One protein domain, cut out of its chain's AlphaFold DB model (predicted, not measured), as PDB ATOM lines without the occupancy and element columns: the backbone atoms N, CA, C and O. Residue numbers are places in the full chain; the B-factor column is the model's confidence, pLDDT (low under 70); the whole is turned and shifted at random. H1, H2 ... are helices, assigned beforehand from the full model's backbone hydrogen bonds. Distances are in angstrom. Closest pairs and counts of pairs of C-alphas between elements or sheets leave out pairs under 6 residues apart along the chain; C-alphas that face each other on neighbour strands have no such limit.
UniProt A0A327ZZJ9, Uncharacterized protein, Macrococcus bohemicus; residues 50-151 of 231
ATOM      1  N   ILE A  50     -30.999  33.583 -12.309       59.16
ATOM      2  CA  ILE A  50     -30.579  34.857 -11.745       59.16
ATOM      3  C   ILE A  50     -30.155  35.715 -12.932       59.16
ATOM      4  O   ILE A  50     -29.037  35.586 -13.425       59.16
ATOM      5  N   LEU A  51     -31.056  36.581 -13.408       70.44
ATOM      6  CA  LEU A  51     -30.668  37.674 -14.298       70.44
ATOM      7  C   LEU A  51     -29.504  38.424 -13.639       70.44
ATOM      8  O   LEU A  51     -29.647  38.939 -12.528       70.44
ATOM      9  N   THR A  52     -28.353  38.426 -14.305       84.56
ATOM     10  CA  THR A  52     -27.130  39.029 -13.775       84.56
ATOM     11  C   THR A  52     -26.999  40.486 -14.208       84.56
ATOM     12  O   THR A  52     -27.644  40.939 -15.155       84.56
ATOM     13  N   LEU A  53     -26.173  41.237 -13.482       89.56
ATOM     14  CA  LEU A  53     -25.777  42.586 -13.871       89.56
ATOM     15  C   LEU A  53     -24.805  42.546 -15.056       89.56
ATOM     16  O   LEU A  53     -23.964  41.651 -15.153       89.56
ATOM     17  N   GLY A  54     -24.875  43.576 -15.897       90.31
ATOM     18  CA  GLY A  54     -23.877  43.843 -16.926       90.31
ATOM     19  C   GLY A  54     -24.309  43.510 -18.347       90.31
ATOM     20  O   GLY A  54     -25.465  43.192 -18.617       90.31
ATOM     21  N   PHE A  55     -23.376  43.687 -19.278       93.56
ATOM     22  CA  PHE A  55     -23.709  43.835 -20.687       93.56
ATOM     23  C   PHE A  55     -23.753  42.512 -21.458       93.56
ATOM     24  O   PHE A  55     -24.795  42.159 -21.996       93.56
ATOM     25  N   ALA A  56     -22.666  41.741 -21.478       89.62
ATOM     26  CA  ALA A  56     -22.546  40.556 -22.333       89.62
ATOM     27  C   ALA A  56     -23.527  39.426 -21.962       89.62
ATOM     28  O   ALA A  56     -23.977  38.680 -22.830       89.62
ATOM     29  N   HIS A  57     -23.850  39.289 -20.672       82.62
ATOM     30  CA  HIS A  57     -24.657  38.181 -20.142       82.62
ATOM     31  C   HIS A  57     -25.735  38.631 -19.141       82.62
ATOM     32  O   HIS A  57     -26.259  37.813 -18.382       82.62
ATOM     33  N   GLY A  58     -26.040  39.930 -19.106       91.94
ATOM     34  CA  GLY A  58     -26.881  40.525 -18.075       91.94
ATOM     35  C   GLY A  58     -27.990  41.426 -18.607       91.94
ATOM     36  O   GLY A  58     -28.247  41.520 -19.812       91.94
ATOM     37  N   ILE A  59     -28.671  42.084 -17.669       95.44
ATOM     38  CA  ILE A  59     -29.862  42.894 -17.949       95.44
ATOM     39  C   ILE A  59     -29.546  44.063 -18.890       95.44
ATOM     40  O   ILE A  59     -30.343  44.337 -19.781       95.44
ATOM     41  N   SER A  60     -28.383  44.704 -18.776       96.19
ATOM     42  CA  SER A  60     -27.989  45.790 -19.683       96.19
ATOM     43  C   SER A  60     -27.958  45.348 -21.152       96.19
ATOM     44  O   SER A  60     -28.451  46.068 -22.021       96.19
ATOM     45  N   GLY A  61     -27.459  44.144 -21.449       95.88
ATOM     46  CA  GLY A  61     -27.492  43.599 -22.814       95.88
ATOM     47  C   GLY A  61     -28.914  43.373 -23.322       95.88
ATOM     48  O   GLY A  61     -29.236  43.709 -24.466       95.88
ATOM     49  N   MET A  62     -29.789  42.865 -22.447       95.81
ATOM     50  CA  MET A  62     -31.211  42.689 -22.751       95.81
ATOM     51  C   MET A  62     -31.894  44.031 -23.018       95.81
ATOM     52  O   MET A  62     -32.590  44.163 -24.020       95.81
ATOM     53  N   LEU A  63     -31.663  45.032 -22.165       97.06
ATOM     54  CA  LEU A  63     -32.228  46.372 -22.305       97.06
ATOM     55  C   LEU A  63     -31.843  47.007 -23.636       97.06
ATOM     56  O   LEU A  63     -32.723  47.478 -24.353       97.06
ATOM     57  N   LEU A  64     -30.559  46.980 -24.004       96.19
ATOM     58  CA  LEU A  64     -30.117  47.544 -25.279       96.19
ATOM     59  C   LEU A  64     -30.742  46.806 -26.469       96.19
ATOM     60  O   LEU A  64     -31.258  47.441 -27.387       96.19
ATOM     61  N   SER A  65     -30.721  45.472 -26.447       96.00
ATOM     62  CA  SER A  65     -31.239  44.649 -27.547       96.00
ATOM     63  C   SER A  65     -32.743  44.844 -27.748       96.00
ATOM     64  O   SER A  65     -33.211  45.011 -28.873       96.00
ATOM     65  N   LEU A  66     -33.507  44.874 -26.656       95.94
ATOM     66  CA  LEU A  66     -34.952  45.081 -26.693       95.94
ATOM     67  C   LEU A  66     -35.320  46.530 -27.029       95.94
ATOM     68  O   LEU A  66     -36.305  46.745 -27.727       95.94
ATOM     69  N   SER A  67     -34.510  47.515 -26.633       96.06
ATOM     70  CA  SER A  67     -34.696  48.911 -27.058       96.06
ATOM     71  C   SER A  67     -34.455  49.073 -28.562       96.06
ATOM     72  O   SER A  67     -35.258  49.703 -29.252       96.06
ATOM     73  N   LYS A  68     -33.405  48.433 -29.109       95.19
ATOM     74  CA  LYS A  68     -33.171  48.344 -30.563       95.19
ATOM     75  C   LYS A  68     -34.392  47.726 -31.265       95.19
ATOM     76  O   LYS A  68     -34.859  48.263 -32.267       95.19
ATOM     77  N   ALA A  69     -34.951  46.644 -30.714       94.56
ATOM     78  CA  ALA A  69     -36.161  46.017 -31.248       94.56
ATOM     79  C   ALA A  69     -37.391  46.939 -31.174       94.56
ATOM     80  O   ALA A  69     -38.141  47.018 -32.143       94.56
ATOM     81  N   PHE A  70     -37.567  47.681 -30.077       94.75
ATOM     82  CA  PHE A  70     -38.651  48.651 -29.907       94.75
ATOM     83  C   PHE A  70     -38.641  49.722 -31.003       94.75
ATOM     84  O   PHE A  70     -39.688  50.029 -31.560       94.75
ATOM     85  N   LYS A  71     -37.472  50.252 -31.392       92.56
ATOM     86  CA  LYS A  71     -37.396  51.244 -32.487       92.56
ATOM     87  C   LYS A  71     -37.864  50.701 -33.837       92.56
ATOM     88  O   LYS A  71     -38.318  51.481 -34.667       92.56
ATOM     89  N   ILE A  72     -37.748  49.393 -34.062       93.69
ATOM     90  CA  ILE A  72     -38.137  48.747 -35.322       93.69
ATOM     91  C   ILE A  72     -39.608  48.320 -35.286       93.69
ATOM     92  O   ILE A  72     -40.333  48.507 -36.259       93.69
ATOM     93  N   LEU A  73     -40.040  47.715 -34.179       92.50
ATOM     94  CA  LEU A  73     -41.352  47.073 -34.058       92.50
ATOM     95  C   LEU A  73     -42.419  47.982 -33.432       92.50
ATOM     96  O   LEU A  73     -43.606  47.679 -33.535       92.50
ATOM     97  N   GLY A  74     -42.011  49.077 -32.791       92.25
ATOM     98  CA  GLY A  74     -42.868  49.899 -31.947       92.25
ATOM     99  C   GLY A  74     -43.225  49.214 -30.626       92.25
ATOM    100  O   GLY A  74     -42.636  48.199 -30.235       92.25
ATOM    101  N   ASP A  75     -44.218  49.776 -29.933       94.06
ATOM    102  CA  ASP A  75     -44.667  49.261 -28.640       94.06
ATOM    103  C   ASP A  75     -45.636  48.081 -28.798       94.06
ATOM    104  O   ASP A  75     -46.862  48.222 -28.795       94.06
ATOM    105  N   ILE A  76     -45.069  46.896 -29.009       93.25
ATOM    106  CA  ILE A  76     -45.835  45.663 -29.198       93.25
ATOM    107  C   ILE A  76     -46.398  45.135 -27.874       93.25
ATOM    108  O   ILE A  76     -45.756  45.201 -26.829       93.25
ATOM    109  N   ASN A  77     -47.591  44.539 -27.929       92.00
ATOM    110  CA  ASN A  77     -48.187  43.853 -26.784       92.00
ATOM    111  C   ASN A  77     -47.661  42.410 -26.695       92.00
ATOM    112  O   ASN A  77     -47.838  41.612 -27.617       92.00
ATOM    113  N   LEU A  78     -47.029  42.079 -25.572       83.44
ATOM    114  CA  LEU A  78     -46.445  40.786 -25.237       83.44
ATOM    115  C   LEU A  78     -47.277  40.105 -24.144       83.44
ATOM    116  O   LEU A  78     -46.862  40.002 -22.993       83.44
ATOM    117  N   ASN A  79     -48.461  39.606 -24.505       83.19
ATOM    118  CA  ASN A  79     -49.357  38.893 -23.586       83.19
ATOM    119  C   ASN A  79     -49.758  39.722 -22.344       83.19
ATOM    120  O   ASN A  79     -49.586  39.271 -21.209       83.19
ATOM    121  N   ASN A  80     -50.370  40.890 -22.569       84.94
ATOM    122  CA  ASN A  80     -50.888  41.834 -21.557       84.94
ATOM    123  C   ASN A  80     -49.846  42.748 -20.896       84.94
ATOM    124  O   ASN A  80     -50.169  43.400 -19.906       84.94
ATOM    125  N   ILE A  81     -48.628  42.793 -21.425       89.50
ATOM    126  CA  ILE A  81     -47.590  43.755 -21.042       89.50
ATOM    127  C   ILE A  81     -47.039  44.343 -22.338       89.50
ATOM    128  O   ILE A  81     -46.800  43.596 -23.289       89.50
ATOM    129  N   THR A  82     -46.868  45.654 -22.424       93.31
ATOM    130  CA  THR A  82     -46.232  46.279 -23.591       93.31
ATOM    131  C   THR A  82     -44.709  46.116 -23.534       93.31
ATOM    132  O   THR A  82     -44.119  45.881 -22.477       93.31
ATOM    133  N   LEU A  83     -44.028  46.207 -24.677       92.25
ATOM    134  CA  LEU A  83     -42.567  46.127 -24.706       92.25
ATOM    135  C   LEU A  83     -41.934  47.264 -23.886       92.25
ATOM    136  O   LEU A  83     -40.943  47.026 -23.193       92.25
ATOM    137  N   SER A  84     -42.523  48.463 -23.917       93.50
ATOM    138  CA  SER A  84     -42.107  49.587 -23.073       93.50
ATOM    139  C   SER A  84     -42.222  49.252 -21.583       93.50
ATOM    140  O   SER A  84     -41.229  49.350 -20.866       93.50
ATOM    141  N   GLU A  85     -43.364  48.742 -21.114       91.81
ATOM    142  CA  GLU A  85     -43.556  48.321 -19.718       91.81
ATOM    143  C   GLU A  85     -42.533  47.258 -19.288       91.81
ATOM    144  O   GLU A  85     -41.978  47.318 -18.187       91.81
ATOM    145  N   TYR A  86     -42.230  46.299 -20.167       93.25
ATOM    146  CA  TYR A  86     -41.230  45.268 -19.895       93.25
ATOM    147  C   TYR A  86     -39.805  45.839 -19.787       93.25
ATOM    148  O   TYR A  86     -39.049  45.457 -18.889       93.25
ATOM    149  N   LEU A  87     -39.437  46.779 -20.664       95.19
ATOM    150  CA  LEU A  87     -38.155  47.486 -20.619       95.19
ATOM    151  C   LEU A  87     -37.988  48.287 -19.320       95.19
ATOM    152  O   LEU A  87     -36.921  48.233 -18.705       95.19
ATOM    153  N   ILE A  88     -39.036  48.983 -18.875       95.00
ATOM    154  CA  ILE A  88     -39.046  49.725 -17.604       95.00
ATOM    155  C   ILE A  88     -38.863  48.762 -16.423       95.00
ATOM    156  O   ILE A  88     -38.011  48.981 -15.560       95.00
ATOM    157  N   ALA A  89     -39.585  47.638 -16.414       92.19
ATOM    158  CA  ALA A  89     -39.454  46.630 -15.366       92.19
ATOM    159  C   ALA A  89     -38.037  46.023 -15.300       92.19
ATOM    160  O   ALA A  89     -37.507  45.796 -14.207       92.19
ATOM    161  N   LEU A  90     -37.397  45.777 -16.450       94.06
ATOM    162  CA  LEU A  90     -36.001  45.328 -16.510       94.06
ATOM    163  C   LEU A  90     -35.040  46.381 -15.946       94.06
ATOM    164  O   LEU A  90     -34.163  46.031 -15.154       94.06
ATOM    165  N   LEU A  91     -35.226  47.654 -16.304       95.44
ATOM    166  CA  LEU A  91     -34.433  48.769 -15.786       95.44
ATOM    167  C   LEU A  91     -34.528  48.853 -14.256       95.44
ATOM    168  O   LEU A  91     -33.503  48.870 -13.574       95.44
ATOM    169  N   HIS A  92     -35.742  48.829 -13.703       94.19
ATOM    170  CA  HIS A  92     -35.962  48.856 -12.253       94.19
ATOM    171  C   HIS A  92     -35.332  47.656 -11.549       94.19
ATOM    172  O   HIS A  92     -34.738  47.800 -10.478       94.19
ATOM    173  N   LYS A  93     -35.424  46.466 -12.154       92.00
ATOM    174  CA  LYS A  93     -34.786  45.257 -11.624       92.00
ATOM    175  C   LYS A  93     -33.267  45.399 -11.582       92.00
ATOM    176  O   LYS A  93     -32.668  45.033 -10.575       92.00
ATOM    177  N   GLU A  94     -32.652  45.930 -12.635       93.56
ATOM    178  CA  GLU A  94     -31.208  46.161 -12.672       93.56
ATOM    179  C   GLU A  94     -30.774  47.214 -11.648       93.56
ATOM    180  O   GLU A  94     -29.835  46.961 -10.900       93.56
ATOM    181  N   ASN A  95     -31.494  48.334 -11.529       93.31
ATOM    182  CA  ASN A  95     -31.198  49.368 -10.531       93.31
ATOM    183  C   ASN A  95     -31.272  48.810  -9.101       93.31
ATOM    184  O   ASN A  95     -30.358  49.010  -8.310       93.31
ATOM    185  N   LYS A  96     -32.283  47.989  -8.794       90.62
ATOM    186  CA  LYS A  96     -32.384  47.308  -7.494       90.62
ATOM    187  C   LYS A  96     -31.222  46.345  -7.226       90.62
ATOM    188  O   LYS A  96     -30.893  46.096  -6.069       90.62
ATOM    189  N   LEU A  97     -30.653  45.733  -8.265       89.75
ATOM    190  CA  LEU A  97     -29.472  44.877  -8.131       89.75
ATOM    191  C   LEU A  97     -28.198  45.706  -7.935       89.75
ATOM    192  O   LEU A  97     -27.346  45.285  -7.156       89.75
ATOM    193  N   LEU A  98     -28.089  46.863  -8.596       90.12
ATOM    194  CA  LEU A  98     -27.006  47.826  -8.382       90.12
ATOM    195  C   LEU A  98     -26.995  48.322  -6.931       90.12
ATOM    196  O   LEU A  98     -25.970  48.214  -6.272       90.12
ATOM    197  N   ASP A  99     -28.148  48.744  -6.404       88.94
ATOM    198  CA  ASP A  99     -28.278  49.274  -5.035       88.94
ATOM    199  C   ASP A  99     -27.920  48.256  -3.940       88.94
ATOM    200  O   ASP A  99     -27.618  48.626  -2.808       88.94
ATOM    201  N   LYS A 100     -27.984  46.957  -4.251       86.25
ATOM    202  CA  LYS A 100     -27.710  45.871  -3.299       86.25
ATOM    203  C   LYS A 100     -26.275  45.367  -3.326       86.25
ATOM    204  O   LYS A 100     -25.906  44.600  -2.439       86.25
ATOM    205  N   LYS A 101     -25.522  45.658  -4.384       78.88
ATOM    206  CA  LYS A 101     -24.224  45.034  -4.603       78.88
ATOM    207  C   LYS A 101     -23.120  45.980  -4.161       78.88
ATOM    208  O   LYS A 101     -22.775  46.916  -4.871       78.88
ATOM    209  N   GLU A 102     -22.563  45.673  -3.000       68.81
ATOM    210  CA  GLU A 102     -21.277  46.199  -2.562       68.81
ATOM    211  C   GLU A 102     -20.211  45.597  -3.503       68.81
ATOM    212  O   GLU A 102     -20.186  44.385  -3.726       68.81
ATOM    213  N   ASP A 103     -19.420  46.447  -4.154       75.56
ATOM    214  CA  ASP A 103     -18.339  46.107  -5.092       75.56
ATOM    215  C   ASP A 103     -18.749  45.472  -6.439       75.56
ATOM    216  O   ASP A 103     -18.795  44.254  -6.659       75.56
ATOM    217  N   ILE A 104     -18.978  46.340  -7.428       84.38
ATOM    218  CA  ILE A 104     -19.171  45.954  -8.828       84.38
ATOM    219  C   ILE A 104     -17.896  46.262  -9.605       84.38
ATOM    220  O   ILE A 104     -17.513  47.416  -9.747       84.38
ATOM    221  N   ASN A 105     -17.281  45.230 -10.185       85.25
ATOM    222  CA  ASN A 105     -16.088  45.399 -11.012       85.25
ATOM    223  C   ASN A 105     -16.303  46.438 -12.126       85.25
ATOM    224  O   ASN A 105     -17.307  46.406 -12.844       85.25
ATOM    225  N   ASN A 106     -15.314  47.302 -12.339       87.06
ATOM    226  CA  ASN A 106     -15.284  48.211 -13.479       87.06
ATOM    227  C   ASN A 106     -14.733  47.499 -14.728       87.06
ATOM    228  O   ASN A 106     -13.548  47.609 -15.048       87.06
ATOM    229  N   ILE A 107     -15.599  46.713 -15.377       87.69
ATOM    230  CA  ILE A 107     -15.315  45.943 -16.597       87.69
ATOM    231  C   ILE A 107     -16.501  45.965 -17.568       87.69
ATOM    232  O   ILE A 107     -17.645  46.185 -17.165       87.69
ATOM    233  N   TRP A 108     -16.238  45.719 -18.855       91.00
ATOM    234  CA  TRP A 108     -17.248  45.785 -19.915       91.00
ATOM    235  C   TRP A 108     -18.281  44.651 -19.841       91.00
ATOM    236  O   TRP A 108     -19.481  44.908 -19.887       91.00
ATOM    237  N   CYS A 109     -17.862  43.390 -19.706       89.19
ATOM    238  CA  CYS A 109     -18.780  42.263 -19.919       89.19
ATOM    239  C   CYS A 109     -19.869  42.111 -18.845       89.19
ATOM    240  O   CYS A 109     -21.024  41.864 -19.184       89.19
ATOM    241  N   ASN A 110     -19.532  42.254 -17.564       88.12
ATOM    242  CA  ASN A 110     -20.446  42.024 -16.436       88.12
ATOM    243  C   ASN A 110     -20.288  43.066 -15.308       88.12
ATOM    244  O   ASN A 110     -20.554  42.774 -14.140       88.12
ATOM    245  N   GLY A 111     -19.818  44.267 -15.653       89.88
ATOM    246  CA  GLY A 111     -19.436  45.302 -14.697       89.88
ATOM    247  C   GLY A 111     -19.974  46.693 -15.028       89.88
ATOM    248  O   GLY A 111     -20.728  46.875 -15.987       89.88
ATOM    249  N   LEU A 112     -19.563  47.679 -14.225       91.62
ATOM    250  CA  LEU A 112     -20.033  49.064 -14.333       91.62
ATOM    251  C   LEU A 112     -19.779  49.664 -15.718       91.62
ATOM    252  O   LEU A 112     -20.644  50.367 -16.227       91.62
ATOM    253  N   GLY A 113     -18.649  49.345 -16.359       90.75
ATOM    254  CA  GLY A 113     -18.308  49.866 -17.683       90.75
ATOM    255  C   GLY A 113     -19.342  49.510 -18.759       90.75
ATOM    256  O   GLY A 113     -19.776  50.379 -19.515       90.75
ATOM    257  N   GLY A 114     -19.788  48.252 -18.806       93.19
ATOM    258  CA  GLY A 114     -20.823  47.824 -19.753       93.19
ATOM    259  C   GLY A 114     -22.200  48.398 -19.435       93.19
ATOM    260  O   GLY A 114     -22.917  48.827 -20.339       93.19
ATOM    261  N   ILE A 115     -22.558  48.451 -18.147       95.00
ATOM    262  CA  ILE A 115     -23.830  49.036 -17.695       95.00
ATOM    263  C   ILE A 115     -23.871  50.517 -18.069       95.00
ATOM    264  O   ILE A 115     -24.838  50.981 -18.669       95.00
ATOM    265  N   PHE A 116     -22.800  51.252 -17.778       93.81
ATOM    266  CA  PHE A 116     -22.655  52.657 -18.124       93.81
ATOM    267  C   PHE A 116     -22.835  52.897 -19.621       93.81
ATOM    268  O   PHE A 116     -23.640  53.743 -20.013       93.81
ATOM    269  N   LEU A 117     -22.133  52.120 -20.453       92.81
ATOM    270  CA  LEU A 117     -22.217  52.221 -21.906       92.81
ATOM    271  C   LEU A 117     -23.662  52.060 -22.397       92.81
ATOM    272  O   LEU A 117     -24.156  52.900 -23.150       92.81
ATOM    273  N   VAL A 118     -24.371  51.038 -21.911       95.06
ATOM    274  CA  VAL A 118     -25.787  50.839 -22.242       95.06
ATOM    275  C   VAL A 118     -26.628  52.015 -21.769       95.06
ATOM    276  O   VAL A 118     -27.380  52.569 -22.564       95.06
ATOM    277  N   ARG A 119     -26.501  52.440 -20.509       94.50
ATOM    278  CA  ARG A 119     -27.306  53.537 -19.949       94.50
ATOM    279  C   ARG A 119     -27.148  54.836 -20.728       94.50
ATOM    280  O   ARG A 119     -28.138  55.532 -20.931       94.50
ATOM    281  N   LYS A 120     -25.942  55.139 -21.207       91.62
ATOM    282  CA  LYS A 120     -25.706  56.288 -22.087       91.62
ATOM    283  C   LYS A 120     -26.405  56.145 -23.428       91.62
ATOM    284  O   LYS A 120     -27.092  57.062 -23.847       91.62
ATOM    285  N   ILE A 121     -26.323  54.975 -24.056       92.00
ATOM    286  CA  ILE A 121     -27.038  54.724 -25.311       92.00
ATOM    287  C   ILE A 121     -28.555  54.842 -25.125       92.00
ATOM    288  O   ILE A 121     -29.222  55.437 -25.970       92.00
ATOM    289  N   LEU A 122     -29.100  54.311 -24.026       94.12
ATOM    290  CA  LEU A 122     -30.523  54.440 -23.699       94.12
ATOM    291  C   LEU A 122     -30.925  55.909 -23.523       94.12
ATOM    292  O   LEU A 122     -31.930  56.327 -24.091       94.12
ATOM    293  N   LEU A 123     -30.113  56.693 -22.807       92.25
ATOM    294  CA  LEU A 123     -30.336  58.126 -22.620       92.25
ATOM    295  C   LEU A 123     -30.302  58.897 -23.950       92.25
ATOM    296  O   LEU A 123     -31.168  59.730 -24.190       92.25
ATOM    297  N   ASP A 124     -29.330  58.611 -24.814       89.44
ATOM    298  CA  ASP A 124     -29.095  59.398 -26.028       89.44
ATOM    299  C   ASP A 124     -30.039  59.017 -27.178       89.44
ATOM    300  O   ASP A 124     -30.392  59.856 -28.003       89.44
ATOM    301  N   SER A 125     -30.412  57.738 -27.290       90.31
ATOM    302  CA  SER A 125     -31.095  57.191 -28.477       90.31
ATOM    303  C   SER A 125     -32.495  56.633 -28.205       90.31
ATOM    304  O   SER A 125     -33.233  56.356 -29.154       90.31
ATOM    305  N   TYR A 126     -32.873  56.464 -26.936       91.25
ATOM    306  CA  TYR A 126     -34.136  55.839 -26.523       91.25
ATOM    307  C   TYR A 126     -34.824  56.610 -25.382       91.25
ATOM    308  O   TYR A 126     -35.610  56.039 -24.625       91.25
ATOM    309  N   SER A 127     -34.533  57.908 -25.244       88.19
ATOM    310  CA  SER A 127     -35.081  58.775 -24.189       88.19
ATOM    311  C   SER A 127     -36.606  58.850 -24.181       88.19
ATOM    312  O   SER A 127     -37.191  59.081 -23.130       88.19
ATOM    313  N   ASP A 128     -37.255  58.599 -25.317       89.06
ATOM    314  CA  ASP A 128     -38.707  58.493 -25.452       89.06
ATOM    315  C   ASP A 128     -39.307  57.376 -24.588       89.06
ATOM    316  O   ASP A 128     -40.385  57.551 -24.027       89.06
ATOM    317  N   ILE A 129     -38.597  56.257 -24.429       90.12
ATOM    318  CA  ILE A 129     -39.035  55.129 -23.595       90.12
ATOM    319  C   ILE A 129     -38.793  55.439 -22.111       90.12
ATOM    320  O   ILE A 129     -39.605  55.092 -21.261       90.12
ATOM    321  N   TYR A 130     -37.678  56.104 -21.801       91.31
ATOM    322  CA  TYR A 130     -37.148  56.254 -20.441       91.31
ATOM    323  C   TYR A 130     -37.294  57.669 -19.863       91.31
ATOM    324  O   TYR A 130     -36.589  58.016 -18.919       91.31
ATOM    325  N   ILE A 131     -38.181  58.503 -20.414       87.38
ATOM    326  CA  ILE A 131     -38.243  59.947 -20.119       87.38
ATOM    327  C   ILE A 131     -38.412  60.275 -18.629       87.38
ATOM    328  O   ILE A 131     -37.866  61.264 -18.147       87.38
ATOM    329  N   ASN A 132     -39.131  59.425 -17.894       88.06
ATOM    330  CA  ASN A 132     -39.399  59.594 -16.464       88.06
ATOM    331  C   ASN A 132     -38.560  58.659 -15.583       88.06
ATOM    332  O   ASN A 132     -38.795  58.570 -14.380       88.06
ATOM    333  N   GLU A 133     -37.593  57.955 -16.168       92.00
ATOM    334  CA  GLU A 133     -36.827  56.932 -15.474       92.00
ATOM    335  C   GLU A 133     -35.432  57.401 -15.091       92.00
ATOM    336  O   GLU A 133     -34.707  58.031 -15.864       92.00
ATOM    337  N   ASN A 134     -35.000  57.014 -13.891       89.75
ATOM    338  CA  ASN A 134     -33.632  57.257 -13.468       89.75
ATOM    339  C   ASN A 134     -32.704  56.156 -14.004       89.75
ATOM    340  O   ASN A 134     -32.629  55.050 -13.466       89.75
ATOM    341  N   LEU A 135     -31.950  56.488 -15.051       90.75
ATOM    342  CA  LEU A 135     -30.971  55.594 -15.674       90.75
ATOM    343  C   LEU A 135     -29.676  55.414 -14.855       90.75
ATOM    344  O   LEU A 135     -28.803  54.655 -15.272       90.75
ATOM    345  N   TYR A 136     -29.529  56.094 -13.710       91.00
ATOM    346  CA  TYR A 136     -28.366  56.009 -12.803       91.00
ATOM    347  C   TYR A 136     -27.035  56.408 -13.457       91.00
ATOM    348  O   TYR A 136     -25.945  56.076 -12.996       91.00
ATOM    349  N   VAL A 137     -27.119  57.143 -14.560       89.88
ATOM    350  CA  VAL A 137     -25.996  57.446 -15.437       89.88
ATOM    351  C   VAL A 137     -24.850  58.156 -14.707       89.88
ATOM    352  O   VAL A 137     -23.695  57.761 -14.854       89.88
ATOM    353  N   TYR A 138     -25.153  59.192 -13.921       88.50
ATOM    354  CA  TYR A 138     -24.139  59.972 -13.204       88.50
ATOM    355  C   TYR A 138     -23.603  59.237 -11.973       88.50
ATOM    356  O   TYR A 138     -22.419  59.341 -11.665       88.50
ATOM    357  N   GLN A 139     -24.455  58.463 -11.298       90.12
ATOM    358  CA  GLN A 139     -24.062  57.615 -10.174       90.12
ATOM    359  C   GLN A 139     -23.044  56.568 -10.635       90.12
ATOM    360  O   GLN A 139     -21.952  56.493 -10.084       90.12
ATOM    361  N   ILE A 140     -23.358  55.832 -11.705       91.12
ATOM    362  CA  ILE A 140     -22.463  54.817 -12.273       91.12
ATOM    363  C   ILE A 140     -21.149  55.454 -12.741       91.12
ATOM    364  O   ILE A 140     -20.084  54.892 -12.500       91.12
ATOM    365  N   GLN A 141     -21.203  56.631 -13.373       88.62
ATOM    366  CA  GLN A 141     -19.997  57.356 -13.779       88.62
ATOM    367  C   GLN A 141     -19.092  57.679 -12.581       88.62
ATOM    368  O   GLN A 141     -17.894  57.425 -12.640       88.62
ATOM    369  N   SER A 142     -19.674  58.196 -11.495       86.31
ATOM    370  CA  SER A 142     -18.946  58.513 -10.262       86.31
ATOM    371  C   SER A 142     -18.256  57.278  -9.677       86.31
ATOM    372  O   SER A 142     -17.083  57.343  -9.318       86.31
ATOM    373  N   GLU A 143     -18.936  56.128  -9.649       86.94
ATOM    374  CA  GLU A 143     -18.335  54.869  -9.187       86.94
ATOM    375  C   GLU A 143     -17.181  54.402 -10.091       86.94
ATOM    376  O   GLU A 143     -16.115  54.032  -9.601       86.94
ATOM    377  N   ILE A 144     -17.332  54.494 -11.417       85.06
ATOM    378  CA  ILE A 144     -16.246  54.194 -12.371       85.06
ATOM    379  C   ILE A 144     -15.030  55.097 -12.129       85.06
ATOM    380  O   ILE A 144     -13.891  54.626 -12.174       85.06
ATOM    381  N   ASP A 145     -15.258  56.387 -11.879       81.00
ATOM    382  CA  ASP A 145     -14.192  57.355 -11.636       81.00
ATOM    383  C   ASP A 145     -13.466  57.099 -10.305       81.00
ATOM    384  O   ASP A 145     -12.246  57.258 -10.255       81.00
ATOM    385  N   LYS A 146     -14.154  56.610  -9.263       79.56
ATOM    386  CA  LYS A 146     -13.513  56.176  -8.004       79.56
ATOM    387  C   LYS A 146     -12.560  54.995  -8.214       79.56
ATOM    388  O   LYS A 146     -11.456  54.999  -7.669       79.56
ATOM    389  N   HIS A 147     -12.928  54.032  -9.063       72.19
ATOM    390  CA  HIS A 147     -12.090  52.864  -9.363       72.19
ATOM    391  C   HIS A 147     -10.782  53.191 -10.107       72.19
ATOM    392  O   HIS A 147      -9.878  52.351 -10.132       72.19
ATOM    393  N   LYS A 148     -10.632  54.395 -10.689       62.25
ATOM    394  CA  LYS A 148      -9.382  54.824 -11.353       62.25
ATOM    395  C   LYS A 148      -8.169  54.801 -10.419       62.25
ATOM    396  O   LYS A 148      -7.051  54.656 -10.901       62.25
ATOM    397  N   ASN A 149      -8.386  54.893  -9.108       47.84
ATOM    398  CA  ASN A 149      -7.311  54.928  -8.118       47.84
ATOM    399  C   ASN A 149      -6.841  53.534  -7.658       47.84
ATOM    400  O   ASN A 149      -5.825  53.441  -6.975       47.84
ATOM    401  N   GLU A 150      -7.543  52.454  -8.030       50.41
ATOM    402  CA  GLU A 150      -7.334  51.117  -7.442       50.41
ATOM    403  C   GLU A 150      -6.920  50.027  -8.445       50.41
ATOM    404  O   GLU A 150      -6.501  48.939  -8.041       50.41
ATOM    405  N   GLN A 151      -6.990  50.279  -9.759       51.22
ATOM    406  CA  GLN A 151      -6.700  49.240 -10.752       51.22
ATOM    407  C   GLN A 151      -5.198  49.001 -10.949       51.22
ATOM    408  O   GLN A 151      -4.506  49.623 -11.753       51.22
TER     409      GLN A 151
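AT A GLANCE: This is residues 50 to 151 of the 231 residues of an uncharacterized protein of Macrococcus bohemicus (UniProt A0A327ZZJ9). Two helical hairpins, H1 with H2 and then H3 with H4, pack together through H1 and H3, with H4 reaching toward one end of an elongated body. The 102 printed residues hold four named helices, H1 to H4 in chain order, and no named strand: all helix. The whole is compact, with a radius of gyration of the C-alphas of 13.7 A, and spans 46 by 28 by 21 A.

IN THESE COORDINATES: H1, residues 59 to 73, begins at C-alpha 59 (-29.862, 42.894, -17.949) and is 20.2 A long. H2, residues 83 to 98, measures 22.6 A. H3 is residues 112 to 125, 19.7 A. H4, residues 137 to 149, 20.2 A, ends at C-alpha 149 (-7.311, 54.928, -8.118).

HOW THE PARTS SIT: H1 and H2 touch, closest at the C-alphas of Leu 63 and Leu 87, 6.3 A, opposite ways at a shallow tilt of 15 degrees. H1 and H3 touch, closest at the C-alphas of Ser 60 and Ile 115, 5.6 A, the same way at a shallow 20 degrees. H3 and H4 touch, closest at the C-alphas of Arg 119 and Val 137, 6.1 A, opposite ways at 32 degrees, only just short of steep. H2 is apart from H3 and H4, and H1 from H4. Every O i to N i+4 pair is within hydrogen-bond range in H2 and H3; H1 has 10 of 11, H4 7 of 9.

THE WHOLE: The C-alphas farthest apart, of Asn 79 and Asn 149, are 47.6 A apart. The printed part has no cut; the links H2 to H3 and H3 to H4 are long. Residues 50, 102 and 148 to 151 are under pLDDT 70.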